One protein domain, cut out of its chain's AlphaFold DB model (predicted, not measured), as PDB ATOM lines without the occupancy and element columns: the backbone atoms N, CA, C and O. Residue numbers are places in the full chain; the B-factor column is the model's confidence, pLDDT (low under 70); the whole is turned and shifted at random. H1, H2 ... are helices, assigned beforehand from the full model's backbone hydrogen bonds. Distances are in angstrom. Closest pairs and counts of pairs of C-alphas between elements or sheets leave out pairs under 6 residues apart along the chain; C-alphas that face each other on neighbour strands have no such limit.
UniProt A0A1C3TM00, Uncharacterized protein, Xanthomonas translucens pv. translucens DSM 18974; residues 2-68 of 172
ATOM      1  N   TYR A   2     -26.061   4.839 -69.068       70.12
ATOM      2  CA  TYR A   2     -26.753   5.464 -67.934       70.12
ATOM      3  C   TYR A   2     -26.251   6.890 -67.726       70.12
ATOM      4  O   TYR A   2     -25.045   7.130 -67.725       70.12
ATOM      5  N   LYS A   3     -27.180   7.828 -67.543       49.75
ATOM      6  CA  LYS A   3     -26.879   9.200 -67.136       49.75
ATOM      7  C   LYS A   3     -27.117   9.289 -65.634       49.75
ATOM      8  O   LYS A   3     -28.261   9.253 -65.190       49.75
ATOM      9  N   VAL A   4     -26.036   9.330 -64.865       71.62
ATOM     10  CA  VAL A   4     -26.090   9.471 -63.407       71.62
ATOM     11  C   VAL A   4     -25.971  10.954 -63.067       71.62
ATOM     12  O   VAL A   4     -25.034  11.614 -63.513       71.62
ATOM     13  N   THR A   5     -26.917  11.466 -62.284       61.66
ATOM     14  CA  THR A   5     -26.916  12.838 -61.761       61.66
ATOM     15  C   THR A   5     -26.950  12.759 -60.241       61.66
ATOM     16  O   THR A   5     -27.870  12.167 -59.684       61.66
ATOM     17  N   ILE A   6     -25.964  13.354 -59.572       74.50
ATOM     18  CA  ILE A   6     -25.900  13.433 -58.108       74.50
ATOM     19  C   ILE A   6     -26.201  14.877 -57.705       74.50
ATOM     20  O   ILE A   6     -25.547  15.802 -58.184       74.50
ATOM     21  N   GLN A   7     -27.189  15.063 -56.831       61.06
ATOM     22  CA  GLN A   7     -27.530  16.356 -56.238       61.06
ATOM     23  C   GLN A   7     -27.273  16.285 -54.729       61.06
ATOM     24  O   GLN A   7     -28.116  15.757 -54.004       61.06
ATOM     25  N   PRO A   8     -26.113  16.752 -54.240       61.69
ATOM     26  CA  PRO A   8     -25.826  16.739 -52.812       61.69
ATOM     27  C   PRO A   8     -26.790  17.673 -52.069       61.69
ATOM     28  O   PRO A   8     -27.057  18.789 -52.517       61.69
ATOM     29  N   GLN A   9     -27.305  17.212 -50.930       62.41
ATOM     30  CA  GLN A   9     -28.191  17.979 -50.056       62.41
ATOM     31  C   GLN A   9     -27.563  18.055 -48.665       62.41
ATOM     32  O   GLN A   9     -27.114  17.043 -48.134       62.41
ATOM     33  N   TRP A  10     -27.511  19.258 -48.095       66.25
ATOM     34  CA  TRP A  10     -27.040  19.472 -46.729       66.25
ATOM     35  C   TRP A  10     -28.237  19.444 -45.783       66.25
ATOM     36  O   TRP A  10     -29.110  20.308 -45.872       66.25
ATOM     37  N   GLU A  11     -28.266  18.464 -44.883       67.19
ATOM     38  CA  GLU A  11     -29.169  18.461 -43.736       67.19
ATOM     39  C   GLU A  11     -28.404  18.994 -42.528       67.19
ATOM     40  O   GLU A  11     -27.343  18.489 -42.164       67.19
ATOM     41  N   LEU A  12     -28.926  20.060 -41.932       68.50
ATOM     42  CA  LEU A  12     -28.371  20.671 -40.732       68.50
ATOM     43  C   LEU A  12     -29.358  20.422 -39.599       68.50
ATOM     44  O   LEU A  12     -30.555  20.672 -39.760       68.50
ATOM     45  N   HIS A  13     -28.855  19.912 -38.482       69.00
ATOM     46  CA  HIS A  13     -29.640  19.650 -37.282       69.00
ATOM     47  C   HIS A  13     -29.201  20.609 -36.177       69.00
ATOM     48  O   HIS A  13     -28.006  20.861 -36.020       69.00
ATOM     49  N   THR A  14     -30.157  21.144 -35.423       69.44
ATOM     50  CA  THR A  14     -29.863  21.813 -34.150       69.44
ATOM     51  C   THR A  14     -29.641  20.777 -33.042       69.44
ATOM     52  O   THR A  14     -29.962  19.600 -33.221       69.44
ATOM     53  N   GLU A  15     -29.111  21.201 -31.889       70.44
ATOM     54  CA  GLU A  15     -28.951  20.338 -30.702       70.44
ATOM     55  C   GLU A  15     -30.284  19.686 -30.270       70.44
ATOM     56  O   GLU A  15     -30.292  18.545 -29.816       70.44
ATOM     57  N   ASP A  16     -31.414  20.346 -30.549       68.94
ATOM     58  CA  ASP A  16     -32.783  19.859 -30.309       68.94
ATOM     59  C   ASP A  16     -33.350  18.949 -31.426       68.94
ATOM     60  O   ASP A  16     -34.561  18.741 -31.519       68.94
ATOM     61  N   VAL A  17     -32.504  18.403 -32.312       61.75
ATOM     62  CA  VAL A  17     -32.886  17.474 -33.405       61.75
ATOM     63  C   VAL A  17     -33.816  18.103 -34.463       61.75
ATOM     64  O   VAL A  17     -34.408  17.409 -35.292       61.75
ATOM     65  N   GLN A  18     -33.946  19.432 -34.511       69.62
ATOM     66  CA  GLN A  18     -34.741  20.079 -35.556       69.62
ATOM     67  C   GLN A  18     -33.947  20.198 -36.860       69.62
ATOM     68  O   GLN A  18     -32.824  20.705 -36.878       69.62
ATOM     69  N   ARG A  19     -34.546  19.744 -37.969       78.56
ATOM     70  CA  ARG A  19     -33.959  19.839 -39.312       78.56
ATOM     71  C   ARG A  19     -34.160  21.229 -39.898       78.56
ATOM     72  O   ARG A  19     -35.281  21.735 -39.908       78.56
ATOM     73  N   LEU A  20     -33.101  21.816 -40.453       80.62
ATOM     74  CA  LEU A  20     -33.246  23.023 -41.262       80.62
ATOM     75  C   LEU A  20     -34.028  22.723 -42.551       80.62
ATOM     76  O   LEU A  20     -33.838  21.656 -43.143       80.62
ATOM     77  N   PRO A  21     -34.863  23.665 -43.026       85.06
ATOM     78  CA  PRO A  21     -35.626  23.483 -44.246       85.06
ATOM     79  C   PRO A  21     -34.704  23.186 -45.437       85.06
ATOM     80  O   PRO A  21     -33.681  23.869 -45.612       85.06
ATOM     81  N   PRO A  22     -35.067  22.217 -46.296       81.06
ATOM     82  CA  PRO A  22     -34.310  21.921 -47.502       81.06
ATOM     83  C   PRO A  22     -34.136  23.184 -48.345       81.06
ATOM     84  O   PRO A  22     -35.063  23.977 -48.498       81.06
ATOM     85  N   ARG A  23     -32.939  23.380 -48.905       88.06
ATOM     86  CA  ARG A  23     -32.595  24.545 -49.743       88.06
ATOM     87  C   ARG A  23     -32.662  25.912 -49.042       88.06
ATOM     88  O   ARG A  23     -32.466  26.919 -49.716       88.06
ATOM     89  N   LEU A  24     -32.851  25.992 -47.717       90.25
ATOM     90  CA  LEU A  24     -32.784  27.270 -46.990       90.25
ATOM     91  C   LEU A  24     -31.445  27.976 -47.229       90.25
ATOM     92  O   LEU A  24     -31.430  29.160 -47.550       90.25
ATOM     93  N   ALA A  25     -30.333  27.249 -47.102       88.94
ATOM     94  CA  ALA A  25     -29.004  27.808 -47.324       88.94
ATOM     95  C   ALA A  25     -28.857  28.349 -48.755       88.94
ATOM     96  O   ALA A  25     -28.441  29.485 -48.939       88.94
ATOM     97  N   GLU A  26     -29.272  27.576 -49.760       90.88
ATOM     98  CA  GLU A  26     -29.256  28.008 -51.162       90.88
ATOM     99  C   GLU A  26     -30.097  29.273 -51.382       90.88
ATOM    100  O   GLU A  26     -29.636  30.222 -52.015       90.88
ATOM    101  N   LEU A  27     -31.305  29.320 -50.811       93.38
ATOM    102  CA  LEU A  27     -32.179  30.486 -50.882       93.38
ATOM    103  C   LEU A  27     -31.534  31.711 -50.221       93.38
ATOM    104  O   LEU A  27     -31.542  32.784 -50.815       93.38
ATOM    105  N   LEU A  28     -30.966  31.575 -49.020       92.75
ATOM    106  CA  LEU A  28     -30.314  32.681 -48.311       92.75
ATOM    107  C   LEU A  28     -29.078  33.193 -49.057       92.75
ATOM    108  O   LEU A  28     -28.882  34.404 -49.134       92.75
ATOM    109  N   LEU A  29     -28.283  32.296 -49.646       90.00
ATOM    110  CA  LEU A  29     -27.149  32.668 -50.494       90.00
ATOM    111  C   LEU A  29     -27.629  33.442 -51.729       90.00
ATOM    112  O   LEU A  29     -27.125  34.527 -51.994       90.00
ATOM    113  N   ALA A  30     -28.669  32.967 -52.416       90.88
ATOM    114  CA  ALA A  30     -29.235  33.680 -53.561       90.88
ATOM    115  C   ALA A  30     -29.856  35.037 -53.175       90.88
ATOM    116  O   ALA A  30     -29.777  35.999 -53.936       90.88
ATOM    117  N   ILE A  31     -30.466  35.153 -51.990       90.50
ATOM    118  CA  ILE A  31     -30.971  36.436 -51.474       90.50
ATOM    119  C   ILE A  31     -29.817  37.390 -51.189       90.50
ATOM    120  O   ILE A  31     -29.910  38.557 -51.557       90.50
ATOM    121  N   ARG A  32     -28.737  36.908 -50.572       85.50
ATOM    122  CA  ARG A  32     -27.530  37.704 -50.331       85.50
ATOM    123  C   ARG A  32     -26.933  38.209 -51.645       85.50
ATOM    124  O   ARG A  32     -26.597  39.382 -51.728       85.50
ATOM    125  N   ASP A  33     -26.846  37.348 -52.654       83.88
ATOM    126  CA  ASP A  33     -26.204  37.672 -53.930       83.88
ATOM    127  C   ASP A  33     -27.070  38.604 -54.806       83.88
ATOM    128  O   ASP A  33     -26.544  39.386 -55.591       83.88
ATOM    129  N   THR A  34     -28.402  38.550 -54.678       84.75
ATOM    130  CA  THR A  34     -29.329  39.361 -55.499       84.75
ATOM    131  C   THR A  34     -29.935  40.563 -54.783       84.75
ATOM    132  O   THR A  34     -30.588  41.393 -55.418       84.75
ATOM    133  N   GLY A  35     -29.828  40.623 -53.456       80.38
ATOM    134  CA  GLY A  35     -30.484  41.627 -52.620       80.38
ATOM    135  C   GLY A  35     -32.012  41.541 -52.571       80.38
ATOM    136  O   GLY A  35     -32.654  42.420 -52.001       80.38
ATOM    137  N   SER A  36     -32.636  40.529 -53.186       84.25
ATOM    138  CA  SER A  36     -34.093  40.460 -53.310       84.25
ATOM    139  C   SER A  36     -34.607  39.030 -53.289       84.25
ATOM    140  O   SER A  36     -34.188  38.189 -54.078       84.25
ATOM    141  N   LEU A  37     -35.630  38.777 -52.468       89.88
ATOM    142  CA  LEU A  37     -36.329  37.488 -52.451       89.88
ATOM    143  C   LEU A  37     -36.889  37.114 -53.831       89.88
ATOM    144  O   LEU A  37     -36.816  35.958 -54.243       89.88
ATOM    145  N   ALA A  38     -37.430  38.088 -54.567       90.75
ATOM    146  CA  ALA A  38     -38.000  37.845 -55.888       90.75
ATOM    147  C   ALA A  38     -36.922  37.499 -56.928       90.75
ATOM    148  O   ALA A  38     -37.137  36.621 -57.763       90.75
ATOM    149  N   ALA A  39     -35.766  38.167 -56.880       89.62
ATOM    150  CA  ALA A  39     -34.641  37.854 -57.757       89.62
ATOM    151  C   ALA A  39     -34.007  36.498 -57.407       89.62
ATOM    152  O   ALA A  39     -33.785  35.690 -58.306       89.62
ATOM    153  N   ALA A  40     -33.848  36.198 -56.117       92.94
ATOM    154  CA  ALA A  40     -33.371  34.907 -55.635       92.94
ATOM    155  C   ALA A  40     -34.260  33.738 -56.091       92.94
ATOM    156  O   ALA A  40     -33.752  32.703 -56.517       92.94
ATOM    157  N   CYS A  41     -35.589  33.908 -56.074       95.81
ATOM    158  CA  CYS A  41     -36.528  32.913 -56.605       95.81
ATOM    159  C   CYS A  41     -36.281  32.630 -58.094       95.81
ATOM    160  O   CYS A  41     -36.250  31.471 -58.505       95.81
ATOM    161  N   ARG A  42     -36.047  33.677 -58.902       94.38
ATOM    162  CA  ARG A  42     -35.722  33.523 -60.331       94.38
ATOM    163  C   ARG A  42     -34.387  32.808 -60.545       94.38
ATOM    164  O   ARG A  42     -34.305  31.969 -61.431       94.38
ATOM    165  N   GLN A  43     -33.373  33.107 -59.732       93.38
ATOM    166  CA  GLN A  43     -32.046  32.490 -59.839       93.38
ATOM    167  C   GLN A  43     -32.035  31.011 -59.424       93.38
ATOM    168  O   GLN A  43     -31.349  30.204 -60.041       93.38
ATOM    169  N   THR A  44     -32.800  30.647 -58.393       93.75
ATOM    170  CA  THR A  44     -32.824  29.283 -57.816       93.75
ATOM    171  C   THR A  44     -33.912  28.378 -58.408       93.75
ATOM    172  O   THR A  44     -33.985  27.190 -58.079       93.75
ATOM    173  N   GLY A  45     -34.795  28.933 -59.246       94.88
ATOM    174  CA  GLY A  45     -35.972  28.239 -59.780       94.88
ATOM    175  C   GLY A  45     -37.056  27.951 -58.734       94.88
ATOM    176  O   GLY A  45     -37.935  27.124 -58.971       94.88
ATOM    177  N   LEU A  46     -37.003  28.593 -57.563       95.00
ATOM    178  CA  LEU A  46     -37.995  28.428 -56.502       95.00
ATOM    179  C   LEU A  46     -39.236  29.284 -56.767       95.00
ATOM    180  O   LEU A  46     -39.146  30.431 -57.201       95.00
ATOM    181  N   SER A  47     -40.418  28.760 -56.436       96.44
ATOM    182  CA  SER A  47     -41.616  29.602 -56.400       96.44
ATOM    183  C   SER A  47     -41.552  30.557 -55.204       96.44
ATOM    184  O   SER A  47     -41.113  30.185 -54.115       96.44
ATOM    185  N   TYR A  48     -42.067  31.776 -55.379       94.94
ATOM    186  CA  TYR A  48     -42.110  32.782 -54.312       94.94
ATOM    187  C   TYR A  48     -42.829  32.276 -53.050       94.94
ATOM    188  O   TYR A  48     -42.377  32.510 -51.930       94.94
ATOM    189  N   ARG A  49     -43.923  31.517 -53.223       95.69
ATOM    190  CA  ARG A  49     -44.674  30.897 -52.120       95.69
ATOM    191  C   ARG A  49     -43.826  29.889 -51.343       95.69
ATOM    192  O   ARG A  49     -43.879  29.885 -50.116       95.69
ATOM    193  N   TYR A  50     -43.066  29.045 -52.041       95.06
ATOM    194  CA  TYR A  50     -42.180  28.075 -51.398       95.06
ATOM    195  C   TYR A  50     -41.050  28.773 -50.636       95.06
ATOM    196  O   TYR A  50     -40.806  28.452 -49.474       95.06
ATOM    197  N   ALA A  51     -40.416  29.776 -51.251       94.69
ATOM    198  CA  ALA A  51     -39.366  30.558 -50.609       94.69
ATOM    199  C   ALA A  51     -39.871  31.236 -49.321       94.69
ATOM    200  O   ALA A  51     -39.241  31.131 -48.271       94.69
ATOM    201  N   TRP A  52     -41.066  31.836 -49.353       93.25
ATOM    202  CA  TRP A  52     -41.703  32.381 -48.151       93.25
ATOM    203  C   TRP A  52     -42.043  31.328 -47.096       93.25
ATOM    204  O   TRP A  52     -41.884  31.592 -45.904       93.25
ATOM    205  N   GLY A  53     -42.519  30.149 -47.507       94.12
ATOM    206  CA  GLY A  53     -42.770  29.030 -46.597       94.12
ATOM    207  C   GLY A  53     -41.499  28.612 -45.856       94.12
ATOM    208  O   GLY A  53     -41.498  28.567 -44.628       94.12
ATOM    209  N   THR A  54     -40.410  28.444 -46.606       92.56
ATOM    210  CA  THR A  54     -39.069  28.099 -46.104       92.56
ATOM    211  C   THR A  54     -38.578  29.124 -45.075       92.56
ATOM    212  O   THR A  54     -38.144  28.759 -43.987       92.56
ATOM    213  N   LEU A  55     -38.708  30.425 -45.365       92.75
ATOM    214  CA  LEU A  55     -38.311  31.497 -44.440       92.75
ATOM    215  C   LEU A  55     -39.171  31.538 -43.165       92.75
ATOM    216  O   LEU A  55     -38.659  31.830 -42.083       92.75
ATOM    217  N   ARG A  56     -40.475  31.246 -43.265       91.31
ATOM    218  CA  ARG A  56     -41.374  31.172 -42.098       91.31
ATOM    219  C   ARG A  56     -41.061  29.981 -41.206       91.31
ATOM    220  O   ARG A  56     -41.136  30.115 -39.988       91.31
ATOM    221  N   GLU A  57     -40.756  28.838 -41.803       90.31
ATOM    222  CA  GLU A  57     -40.328  27.649 -41.077       90.31
ATOM    223  C   GLU A  57     -39.003  27.914 -40.366       90.31
ATOM    224  O   GLU A  57     -38.934  27.778 -39.147       90.31
ATOM    225  N   ALA A  58     -38.015  28.449 -41.084       89.94
ATOM    226  CA  ALA A  58     -36.738  28.843 -40.506       89.94
ATOM    227  C   ALA A  58     -36.910  29.820 -39.330       89.94
ATOM    228  O   ALA A  58     -36.335  29.611 -38.268       89.94
ATOM    229  N   ARG A  59     -37.779  30.834 -39.455       90.44
ATOM    230  CA  ARG A  59     -38.087  31.754 -38.346       90.44
ATOM    231  C   ARG A  59     -38.581  31.037 -37.086       90.44
ATOM    232  O   ARG A  59     -38.268  31.484 -35.988       90.44
ATOM    233  N   ARG A  60     -39.389  29.981 -37.224       88.31
ATOM    234  CA  ARG A  60     -39.878  29.207 -36.070       88.31
ATOM    235  C   ARG A  60     -38.747  28.430 -35.409       88.31
ATOM    236  O   ARG A  60     -38.684  28.424 -34.189       88.31
ATOM    237  N   LEU A  61     -37.867  27.836 -36.213       87.06
ATOM    238  CA  LEU A  61     -36.721  27.061 -35.734       87.06
ATOM    239  C   LEU A  61     -35.696  27.941 -35.008       87.06
ATOM    240  O   LEU A  61     -35.273  27.623 -33.907       87.06
ATOM    241  N   PHE A  62     -35.332  29.083 -35.596       85.81
ATOM    242  CA  PHE A  62     -34.342  29.998 -35.018       85.81
ATOM    243  C   PHE A  62     -34.922  30.949 -33.958       85.81
ATOM    244  O   PHE A  62     -34.181  31.743 -33.384       85.81
ATOM    245  N   GLY A  63     -36.242  30.948 -33.741       86.31
ATOM    246  CA  GLY A  63     -36.927  31.872 -32.828       86.31
ATOM    247  C   GLY A  63     -36.961  33.338 -33.290       86.31
ATOM    248  O   GLY A  63     -37.560  34.179 -32.623       86.31
ATOM    249  N   GLN A  64     -36.368  33.666 -34.443       87.19
ATOM    250  CA  GLN A  64     -36.261  35.029 -34.964       87.19
ATOM    251  C   GLN A  64     -36.275  35.065 -36.501       87.19
ATOM    252  O   GLN A  64     -35.919  34.078 -37.149       87.19
ATOM    253  N   PRO A  65     -36.709  36.176 -37.128       87.25
ATOM    254  CA  PRO A  65     -36.631  36.331 -38.577       87.25
ATOM    255  C   PRO A  65     -35.181  36.261 -39.068       87.25
ATOM    256  O   PRO A  65     -34.313  36.941 -38.532       87.25
ATOM    257  N   LEU A  66     -34.939  35.494 -40.134       87.69
ATOM    258  CA  LEU A  66     -33.629  35.459 -40.798       87.69
ATOM    259  C   LEU A  66     -33.411  36.623 -41.770       87.69
ATOM    260  O   LEU A  66     -32.286  36.889 -42.175       87.69
ATOM    261  N   LEU A  67     -34.490  37.303 -42.159       86.75
ATOM    262  CA  LEU A  67     -34.473  38.481 -43.019       86.75
ATOM    263  C   LEU A  67     -35.306  39.574 -42.357       86.75
ATOM    264  O   LEU A  67     -36.410  39.305 -41.874       86.75
ATOM    265  N   ARG A  68     -34.797  40.805 -42.385       80.69
ATOM    266  CA  ARG A  68     -35.516  42.007 -41.964       80.69
ATOM    267  C   ARG A  68     -35.578  42.986 -43.126       80.69
ATOM    268  O   ARG A  68     -34.552  43.296 -43.720       80.69
TER     269      ARG A  68
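What this domain is: This is residues 2 to 68 of the 172 residues of an uncharacterized protein of Xanthomonas translucens pv. translucens DSM 18974 (UniProt A0A1C3TM00). The longest helix, H3, forms a small knot of three crossed helices with H1 and H2, each touching the other two. A long stretch with no named element, residues 2 to 23, comes before this knot; it folds back on itself before reaching H1, and its residues 2 to 8 stick out as a free arm. The printed part has 67 residues with three named helices, in the order H1, H2, H3, and no named strand, and its class is all helix. It is only just loose, close to compact, with a radius of gyration of the C-alphas of 13.2 A and spans of 45 by 30 by 19 A.

Where its parts are: Find C-alpha 48 at (-42.110, 32.782, -54.312); from there H3, residues 48 to 62, runs 21.0 A to C-alpha 62 at (-34.342, 29.998, -35.018). Look back to C-alpha 24 at (-32.784, 27.270, -46.990), where H1, residues 24 to 34, begins its 15.2 A. Between them is H2, residues 37 to 44, 10.4 A long.

How they stand to each other: Start at H3, which touches H2 with residues 48 to 51 alone; the closest C-alphas, of Tyr 48 and Cys 41, are 6.0 A apart. Their lines are about perpendicular, at 75 degrees. H3 touches H1 at a steep tilt of 64 degrees, opposite ways, and the closest C-alphas, of Thr 54 and Leu 24, are 6.4 A apart. H1 and H2 touch, with the C-alphas of Ala 30 and Ala 40 closest at 4.8 A; their lines are only just about perpendicular, at 71 degrees. In H1, H2 and H3 every O i to N i+4 pair is within hydrogen-bond range.

The domain as a whole: The two C-alphas farthest apart, of Tyr 2 and Arg 68, are 45.7 A apart. The printed part has no cut, and the links H1 to H2 and H2 to H3 are tight. Look for pLDDT under 70 at residues 3, 5, 7 to 14 and 16 to 18; the mean of the printed part is 83.6.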